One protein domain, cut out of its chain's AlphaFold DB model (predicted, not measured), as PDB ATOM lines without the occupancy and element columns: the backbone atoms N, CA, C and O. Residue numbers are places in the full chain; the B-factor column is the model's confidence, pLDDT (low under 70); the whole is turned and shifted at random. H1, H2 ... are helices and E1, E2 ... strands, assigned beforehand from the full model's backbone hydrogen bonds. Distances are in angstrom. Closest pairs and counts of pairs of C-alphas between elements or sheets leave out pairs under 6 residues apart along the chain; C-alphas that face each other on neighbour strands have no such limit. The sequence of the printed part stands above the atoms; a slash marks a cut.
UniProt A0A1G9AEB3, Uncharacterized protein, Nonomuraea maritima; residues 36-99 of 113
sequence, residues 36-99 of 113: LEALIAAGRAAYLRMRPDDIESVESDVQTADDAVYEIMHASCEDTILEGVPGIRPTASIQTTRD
ATOM      1  N   LEU A  36     -33.370 -31.486  39.599       98.06
ATOM      2  CA  LEU A  36     -32.356 -32.272  38.892       98.06
ATOM      3  C   LEU A  36     -31.691 -33.327  39.789       98.06
ATOM      4  O   LEU A  36     -31.371 -34.417  39.314       98.06
ATOM      5  N   GLU A  37     -31.475 -33.027  41.070       98.19
ATOM      6  CA  GLU A  37     -30.820 -33.962  41.988       98.19
ATOM      7  C   GLU A  37     -31.728 -35.162  42.269       98.19
ATOM      8  O   GLU A  37     -31.265 -36.306  42.241       98.19
ATOM      9  N   ALA A  38     -33.030 -34.920  42.458       98.06
ATOM     10  CA  ALA A  38     -34.020 -35.983  42.608       98.06
ATOM     11  C   ALA A  38     -34.110 -36.873  41.358       98.06
ATOM     12  O   ALA A  38     -34.184 -38.098  41.491       98.06
ATOM     13  N   LEU A  39     -34.041 -36.281  40.159       98.00
ATOM     14  CA  LEU A  39     -34.028 -37.030  38.901       98.00
ATOM     15  C   LEU A  39     -32.787 -37.925  38.790       98.00
ATOM     16  O   LEU A  39     -32.911 -39.115  38.503       98.00
ATOM     17  N   ILE A  40     -31.595 -37.388  39.069       98.12
ATOM     18  CA  ILE A  40     -30.347 -38.165  39.040       98.12
ATOM     19  C   ILE A  40     -30.402 -39.305  40.064       98.12
ATOM     20  O   ILE A  40     -30.038 -40.437  39.748       98.12
ATOM     21  N   ALA A  41     -30.908 -39.050  41.273       97.25
ATOM     22  CA  ALA A  41     -31.072 -40.086  42.288       97.25
ATOM     23  C   ALA A  41     -32.037 -41.199  41.834       97.25
ATOM     24  O   ALA A  41     -31.755 -42.380  42.052       97.25
ATOM     25  N   ALA A  42     -33.138 -40.843  41.162       95.88
ATOM     26  CA  ALA A  42     -34.058 -41.810  40.567       95.88
ATOM     27  C   ALA A  42     -33.384 -42.640  39.458       95.88
ATOM     28  O   ALA A  42     -33.559 -43.860  39.417       95.88
ATOM     29  N   GLY A  43     -32.553 -42.007  38.625       95.69
ATOM     30  CA  GLY A  43     -31.712 -42.668  37.621       95.69
ATOM     31  C   GLY A  43     -30.764 -43.701  38.221       95.69
ATOM     32  O   GLY A  43     -30.751 -44.859  37.812       95.69
ATOM     33  N   ARG A  44     -30.034 -43.317  39.271       96.88
ATOM     34  CA  ARG A  44     -29.123 -44.217  40.001       96.88
ATOM     35  C   ARG A  44     -29.860 -45.395  40.629       96.88
ATOM     36  O   ARG A  44     -29.391 -46.530  40.571       96.88
ATOM     37  N   ALA A  45     -31.041 -45.152  41.197       94.94
ATOM     38  CA  ALA A  45     -31.882 -46.222  41.725       94.94
ATOM     39  C   ALA A  45     -32.354 -47.179  40.615       94.94
ATOM     40  O   ALA A  45     -32.420 -48.387  40.834       94.94
ATOM     41  N   ALA A  46     -32.667 -46.667  39.421       93.69
ATOM     42  CA  ALA A  46     -33.016 -47.489  38.267       93.69
ATOM     43  C   ALA A  46     -31.836 -48.341  37.771       93.69
ATOM     44  O   ALA A  46     -32.003 -49.551  37.632       93.69
ATOM     45  N   TYR A  47     -30.649 -47.745  37.630       94.44
ATOM     46  CA  TYR A  47     -29.405 -48.441  37.286       94.44
ATOM     47  C   TYR A  47     -29.162 -49.641  38.215       94.44
ATOM     48  O   TYR A  47     -29.016 -50.779  37.764       94.44
ATOM     49  N   LEU A  48     -29.212 -49.417  39.534       94.88
ATOM     50  CA  LEU A  48     -28.944 -50.458  40.536       94.88
ATOM     51  C   LEU A  48     -30.017 -51.553  40.587       94.88
ATOM     52  O   LEU A  48     -29.719 -52.670  41.002       94.88
ATOM     53  N   ARG A  49     -31.257 -51.286  40.149       91.94
ATOM     54  CA  ARG A  49     -32.277 -52.346  40.021       91.94
ATOM     55  C   ARG A  49     -31.882 -53.381  38.974       91.94
ATOM     56  O   ARG A  49     -32.186 -54.557  39.153       91.94
ATOM     57  N   MET A  50     -31.220 -52.952  37.902       90.19
ATOM     58  CA  MET A  50     -30.779 -53.862  36.848       90.19
ATOM     59  C   MET A  50     -29.364 -54.397  37.054       90.19
ATOM     60  O   MET A  50     -29.056 -55.499  36.602       90.19
ATOM     61  N   ARG A  51     -28.504 -53.615  37.717       92.00
ATOM     62  CA  ARG A  51     -27.091 -53.929  37.976       92.00
ATOM     63  C   ARG A  51     -26.800 -53.828  39.486       92.00
ATOM     64  O   ARG A  51     -26.104 -52.908  39.909       92.00
ATOM     65  N   PRO A  52     -27.332 -54.741  40.329       90.75
ATOM     66  CA  PRO A  52     -27.263 -54.596  41.788       90.75
ATOM     67  C   PRO A  52     -25.845 -54.648  42.364       90.75
ATOM     68  O   PRO A  52     -25.587 -54.060  43.410       90.75
ATOM     69  N   ASP A  53     -24.937 -55.347  41.682       92.19
ATOM     70  CA  ASP A  53     -23.554 -55.539  42.124       92.19
ATOM     71  C   ASP A  53     -22.618 -54.391  41.697       92.19
ATOM     72  O   ASP A  53     -21.457 -54.365  42.099       92.19
ATOM     73  N   ASP A  54     -23.109 -53.426  40.912       90.12
ATOM     74  CA  ASP A  54     -22.304 -52.358  40.303       90.12
ATOM     75  C   ASP A  54     -22.464 -51.013  41.036       90.12
ATOM     76  O   ASP A  54     -22.810 -49.971  40.477       90.12
ATOM     77  N   ILE A  55     -22.265 -51.059  42.354       87.12
ATOM     78  CA  ILE A  55     -22.473 -49.913  43.252       87.12
ATOM     79  C   ILE A  55     -21.401 -48.837  43.048       87.12
ATOM     80  O   ILE A  55     -21.676 -47.654  43.219       87.12
ATOM     81  N   GLU A  56     -20.176 -49.228  42.699       85.19
ATOM     82  CA  GLU A  56     -19.055 -48.291  42.575       85.19
ATOM     83  C   GLU A  56     -19.138 -47.433  41.302       85.19
ATOM     84  O   GLU A  56     -18.694 -46.284  41.322       85.19
ATOM     85  N   SER A  57     -19.749 -47.941  40.226       87.31
ATOM     86  CA  SER A  57     -19.835 -47.235  38.936       87.31
ATOM     87  C   SER A  57     -21.067 -46.333  38.826       87.31
ATOM     88  O   SER A  57     -21.081 -45.386  38.044       87.31
ATOM     89  N   VAL A  58     -22.102 -46.546  39.647       89.69
ATOM     90  CA  VAL A  58     -23.369 -45.797  39.544       89.69
ATOM     91  C   VAL A  58     -23.191 -44.272  39.648       89.69
ATOM     92  O   VAL A  58     -23.902 -43.509  38.994       89.69
ATOM     93  N   GLU A  59     -22.239 -43.804  40.461       87.69
ATOM     94  CA  GLU A  59     -21.983 -42.369  40.638       87.69
ATOM     95  C   GLU A  59     -21.214 -41.753  39.463       87.69
ATOM     96  O   GLU A  59     -21.362 -40.555  39.201       87.69
ATOM     97  N   SER A  60     -20.408 -42.549  38.750       90.94
ATOM     98  CA  SER A  60     -19.723 -42.113  37.531       90.94
ATOM     99  C   SER A  60     -20.608 -42.198  36.295       90.94
ATOM    100  O   SER A  60     -20.485 -41.350  35.415       90.94
ATOM    101  N   ASP A  61     -21.497 -43.185  36.252       92.62
ATOM    102  CA  ASP A  61     -22.258 -43.534  35.053       92.62
ATOM    103  C   ASP A  61     -23.569 -42.749  34.943       92.62
ATOM    104  O   ASP A  61     -24.065 -42.532  33.843       92.62
ATOM    105  N   VAL A  62     -24.127 -42.295  36.072       96.06
ATOM    106  CA  VAL A  62     -25.357 -41.494  36.105       96.06
ATOM    107  C   VAL A  62     -25.066 -40.135  36.737       96.06
ATOM    108  O   VAL A  62     -25.116 -39.959  37.966       96.06
ATOM    109  N   GLN A  63     -24.738 -39.168  35.877       96.69
ATOM    110  CA  GLN A  63     -24.352 -37.807  36.271       96.69
ATOM    111  C   GLN A  63     -25.261 -36.727  35.695       96.69
ATOM    112  O   GLN A  63     -25.317 -35.622  36.238       96.69
ATOM    113  N   THR A  64     -25.959 -37.024  34.604       97.75
ATOM    114  CA  THR A  64     -26.795 -36.060  33.894       97.75
ATOM    115  C   THR A  64     -28.265 -36.466  33.906       97.75
ATOM    116  O   THR A  64     -28.625 -37.591  34.258       97.75
ATOM    117  N   ALA A  65     -29.135 -35.529  33.521       96.94
ATOM    118  CA  ALA A  65     -30.550 -35.820  33.313       96.94
ATOM    119  C   ALA A  65     -30.754 -36.881  32.219       96.94
ATOM    120  O   ALA A  65     -31.612 -37.744  32.376       96.94
ATOM    121  N   ASP A  66     -29.947 -36.839  31.156       95.50
ATOM    122  CA  ASP A  66     -30.039 -37.777  30.036       95.50
ATOM    123  C   ASP A  66     -29.678 -39.198  30.486       95.50
ATOM    124  O   ASP A  66     -30.442 -40.126  30.221       95.50
ATOM    125  N   ASP A  67     -28.589 -39.364  31.250       96.69
ATOM    126  CA  ASP A  67     -28.202 -40.667  31.820       96.69
ATOM    127  C   ASP A  67     -29.299 -41.208  32.745       96.69
ATOM    128  O   ASP A  67     -29.659 -42.385  32.700       96.69
ATOM    129  N   ALA A  68     -29.863 -40.334  33.584       96.38
ATOM    130  CA  ALA A  68     -30.899 -40.711  34.533       96.38
ATOM    131  C   ALA A  68     -32.179 -41.169  33.827       96.38
ATOM    132  O   ALA A  68     -32.731 -42.214  34.170       96.38
ATOM    133  N   VAL A  69     -32.633 -40.412  32.824       94.19
ATOM    134  CA  VAL A  69     -33.798 -40.767  32.007       94.19
ATOM    135  C   VAL A  69     -33.546 -42.073  31.261       94.19
ATOM    136  O   VAL A  69     -34.415 -42.945  31.276       94.19
ATOM    137  N   TYR A  70     -32.360 -42.240  30.669       92.25
ATOM    138  CA  TYR A  70     -31.979 -43.472  29.987       92.25
ATOM    139  C   TYR A  70     -32.105 -44.686  30.911       92.25
ATOM    140  O   TYR A  70     -32.824 -45.625  30.578       92.25
ATOM    141  N   GLU A  71     -31.489 -44.655  32.093       93.94
ATOM    142  CA  GLU A  71     -31.521 -45.791  33.024       93.94
ATOM    143  C   GLU A  71     -32.931 -46.053  33.583       93.94
ATOM    144  O   GLU A  71     -33.325 -47.208  33.762       93.94
ATOM    145  N   ILE A  72     -33.748 -45.013  33.801       93.62
ATOM    146  CA  ILE A  72     -35.155 -45.169  34.214       93.62
ATOM    147  C   ILE A  72     -35.973 -45.878  33.136       93.62
ATOM    148  O   ILE A  72     -36.698 -46.826  33.455       93.62
ATOM    149  N   MET A  73     -35.860 -45.439  31.880       90.69
ATOM    150  CA  MET A  73     -36.556 -46.069  30.754       90.69
ATOM    151  C   MET A  73     -36.050 -47.490  30.523       90.69
ATOM    152  O   MET A  73     -36.836 -48.394  30.262       90.69
ATOM    153  N   HIS A  74     -34.743 -47.703  30.666       88.31
ATOM    154  CA  HIS A  74     -34.129 -49.004  30.465       88.31
ATOM    155  C   HIS A  74     -34.570 -50.023  31.527       88.31
ATOM    156  O   HIS A  74     -34.827 -51.177  31.194       88.31
ATOM    157  N   ALA A  75     -34.743 -49.589  32.780       89.75
ATOM    158  CA  ALA A  75     -35.271 -50.424  33.859       89.75
ATOM    159  C   ALA A  75     -36.789 -50.662  33.777       89.75
ATOM    160  O   ALA A  75     -37.292 -51.624  34.360       89.75
ATOM    161  N   SER A  76     -37.526 -49.786  33.094       79.06
ATOM    162  CA  SER A  76     -38.987 -49.830  32.983       79.06
ATOM    163  C   SER A  76     -39.375 -50.437  31.638       79.06
ATOM    164  O   SER A  76     -39.958 -49.770  30.792       79.06
ATOM    165  N   CYS A  77     -39.044 -51.717  31.432       62.69
ATOM    166  CA  CYS A  77     -39.317 -52.453  30.187       62.69
ATOM    167  C   CYS A  77     -40.787 -52.401  29.708       62.69
ATOM    168  O   CYS A  77     -41.057 -52.769  28.567       62.69
ATOM    169  N   GLU A  78     -41.727 -51.988  30.565       57.06
ATOM    170  CA  GLU A  78     -43.172 -51.996  30.312       57.06
ATOM    171  C   GLU A  78     -43.802 -50.588  30.255       57.06
ATOM    172  O   GLU A  78     -44.829 -50.425  29.602       57.06
ATOM    173  N   ASP A  79     -43.166 -49.563  30.841       60.34
ATOM    174  CA  ASP A  79     -43.704 -48.199  30.941       60.34
ATOM    175  C   ASP A  79     -42.737 -47.193  30.300       60.34
ATOM    176  O   ASP A  79     -41.749 -46.760  30.893       60.34
ATOM    177  N   THR A  80     -43.030 -46.791  29.063       65.50
ATOM    178  CA  THR A  80     -42.259 -45.767  28.333       65.50
ATOM    179  C   THR A  80     -42.588 -44.338  28.766       65.50
ATOM    180  O   THR A  80     -41.966 -43.387  28.288       65.50
ATOM    181  N   ILE A  81     -43.562 -44.165  29.662       74.62
ATOM    182  CA  ILE A  81     -44.026 -42.859  30.122       74.62
ATOM    183  C   ILE A  81     -43.402 -42.571  31.488       74.62
ATOM    184  O   ILE A  81     -43.693 -43.242  32.472       74.62
ATOM    185  N   LEU A  82     -42.580 -41.522  31.559       88.06
ATOM    186  CA  LEU A  82     -41.876 -41.071  32.770       88.06
ATOM    187  C   LEU A  82     -42.800 -40.392  33.809       88.06
ATOM    188  O   LEU A  82     -42.382 -39.513  34.567       88.06
ATOM    189  N   GLU A  83     -44.082 -40.753  33.830       83.31
ATOM    190  CA  GLU A  83     -45.043 -40.226  34.794       83.31
ATOM    191  C   GLU A  83     -44.712 -40.717  36.209       83.31
ATOM    192  O   GLU A  83     -44.489 -41.899  36.451       83.31
ATOM    193  N   GLY A  84     -44.669 -39.789  37.168       87.31
ATOM    194  CA  GLY A  84     -44.363 -40.100  38.569       87.31
ATOM    195  C   GLY A  84     -42.872 -40.249  38.893       87.31
ATOM    196  O   GLY A  84     -42.537 -40.482  40.055       87.31
ATOM    197  N   VAL A  85     -41.978 -40.073  37.915       93.44
ATOM    198  CA  VAL A  85     -40.532 -40.016  38.159       93.44
ATOM    199  C   VAL A  85     -40.192 -38.772  38.994       93.44
ATOM    200  O   VAL A  85     -40.573 -37.662  38.615       93.44
ATOM    201  N   PRO A  86     -39.466 -38.912  40.120       96.06
ATOM    202  CA  PRO A  86     -39.031 -37.771  40.919       96.06
ATOM    203  C   PRO A  86     -38.191 -36.769  40.117       96.06
ATOM    204  O   PRO A  86     -37.327 -37.160  39.338       96.06
ATOM    205  N   GLY A  87     -38.422 -35.474  40.347       96.75
ATOM    206  CA  GLY A  87     -37.633 -34.389  39.759       96.75
ATOM    207  C   GLY A  87     -38.035 -33.951  38.354       96.75
ATOM    208  O   GLY A  87     -37.454 -33.007  37.808       96.75
ATOM    209  N   ILE A  88     -39.044 -34.607  37.779       96.62
ATOM    210  CA  ILE A  88     -39.693 -34.164  36.554       96.62
ATOM    211  C   ILE A  88     -41.204 -34.135  36.709       96.62
ATOM    212  O   ILE A  88     -41.814 -34.906  37.448       96.62
ATOM    213  N   ARG A  89     -41.828 -33.255  35.932       95.44
ATOM    214  CA  ARG A  89     -43.281 -33.200  35.797       95.44
ATOM    215  C   ARG A  89     -43.687 -33.051  34.334       95.44
ATOM    216  O   ARG A  89     -43.036 -32.295  33.603       95.44
ATOM    217  N   PRO A  90     -44.763 -33.719  33.893       93.88
ATOM    218  CA  PRO A  90     -45.236 -33.592  32.523       93.88
ATOM    219  C   PRO A  90     -45.723 -32.164  32.252       93.88
ATOM    220  O   PRO A  90     -46.307 -31.501  33.118       93.88
ATOM    221  N   THR A  91     -45.473 -31.676  31.040       94.75
ATOM    222  CA  THR A  91     -45.933 -30.360  30.570       94.75
ATOM    223  C   THR A  91     -46.786 -30.460  29.316       94.75
ATOM    224  O   THR A  91     -47.748 -29.705  29.184       94.75
ATOM    225  N   ALA A  92     -46.475 -31.401  28.427       92.31
ATOM    226  CA  ALA A  92     -47.268 -31.684  27.243       92.31
ATOM    227  C   ALA A  92     -47.144 -33.157  26.844       92.31
ATOM    228  O   ALA A  92     -46.153 -33.823  27.136       92.31
ATOM    229  N   SER A  93     -48.155 -33.653  26.140       90.31
ATOM    230  CA  SER A  93     -48.111 -34.944  25.465       90.31
ATOM    231  C   SER A  93     -48.815 -34.811  24.125       90.31
ATOM    232  O   SER A  93     -49.875 -34.184  24.029       90.31
ATOM    233  N   ILE A  94     -48.207 -35.368  23.085       88.19
ATOM    234  CA  ILE A  94     -48.808 -35.482  21.766       88.19
ATOM    235  C   ILE A  94     -48.633 -36.907  21.259       88.19
ATOM    236  O   ILE A  94     -47.557 -37.497  21.357       88.19
ATOM    237  N   GLN A  95     -49.708 -37.432  20.684       89.56
ATOM    238  CA  GLN A  95     -49.732 -38.706  19.992       89.56
ATOM    239  C   GLN A  95     -50.328 -38.485  18.608       89.56
ATOM    240  O   GLN A  95     -51.355 -37.820  18.461       89.56
ATOM    241  N   THR A  96     -49.691 -39.058  17.595       87.12
ATOM    242  CA  THR A  96     -50.249 -39.131  16.247       87.12
ATOM    243  C   THR A  96     -50.107 -40.540  15.698       87.12
ATOM    244  O   THR A  96     -49.140 -41.243  15.991       87.12
ATOM    245  N   THR A  97     -51.103 -40.949  14.921       86.75
ATOM    246  CA  THR A  97     -51.167 -42.252  14.263       86.75
ATOM    247  C   THR A  97     -51.257 -42.041  12.763       86.75
ATOM    248  O   THR A  97     -52.022 -41.186  12.309       86.75
ATOM    249  N   ARG A  98     -50.496 -42.817  11.993       81.50
ATOM    250  CA  ARG A  98     -50.551 -42.799  10.530       81.50
ATOM    251  C   ARG A  98     -50.609 -44.204   9.976       81.50
ATOM    252  O   ARG A  98     -49.909 -45.079  10.476       81.50
ATOM    253  N   ASP A  99     -51.375 -44.368   8.912       84.62
ATOM    254  CA  ASP A  99     -51.280 -45.551   8.070       84.62
ATOM    255  C   ASP A  99     -49.943 -45.502   7.329       84.62
ATOM    256  O   ASP A  99     -49.565 -44.460   6.787       84.62
TER     257      ASP A  99
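This is residues 36 to 99 of the 113 residues of an uncharacterized protein of Nonomuraea maritima (UniProt A0A1G9AEB3). Two helices, H1 and H3, pack side by side as a small compact body, with the short helix H2 on the side of H1, and from this body a long strand arm sticks out, residues 91 to 99 of E1. The arm makes much of the length. The printed part has 64 residues, with three named helices and one named strand in the order H1, H2, H3, E1; the class is mixed, helices and strands. The whole is only just loose, close to compact, with a radius of gyration of the C-alphas of 13.3 A, and elongated, spanning 46 by 24 by 16 A.

H1, residues 36 to 50, is the longest helix. It touches H3, residues 65 to 75, at a shallow tilt of 31 degrees, the same way; their closest C-alphas, of Gly 43 and Ala 68, are 3.7 A apart. H1 also touches H2, residues 58 to 61, with residues 44 to 48 alone; the closest C-alphas, of Arg 44 and Val 58, are 6.0 A apart. H2 and H3 are close but not clearly touching, with the C-alphas of Asp 61 and Asp 67 closest at 7.3 A. E1, residues 88 to 99, pairs with no named strand and is apart from H2 and H3; its closest C-alpha to H1, that of Ile 88, is 6.8 A from that of Leu 39. E1 bends by 61 degrees at residue 91. Every O i to N i+4 pair is within hydrogen-bond range in H3, and 10 of 11 in H1, while H2 is too short for such a pair.

H1 begins with C-alpha 36 at (-32.356, -32.272, 38.892) and is 21.7 A long; H3 is 15.4 A long. E1 ends with C-alpha 99 at (-51.280, -45.551, 8.070) and is 32.8 A long.

The C-alphas farthest apart, of Glu 56 and Asp 99, are 47.3 A apart. The printed part has no cut. The link from H3 to E1, residues 76 to 87, is long. Residues 77 to 80 have pLDDT under 70.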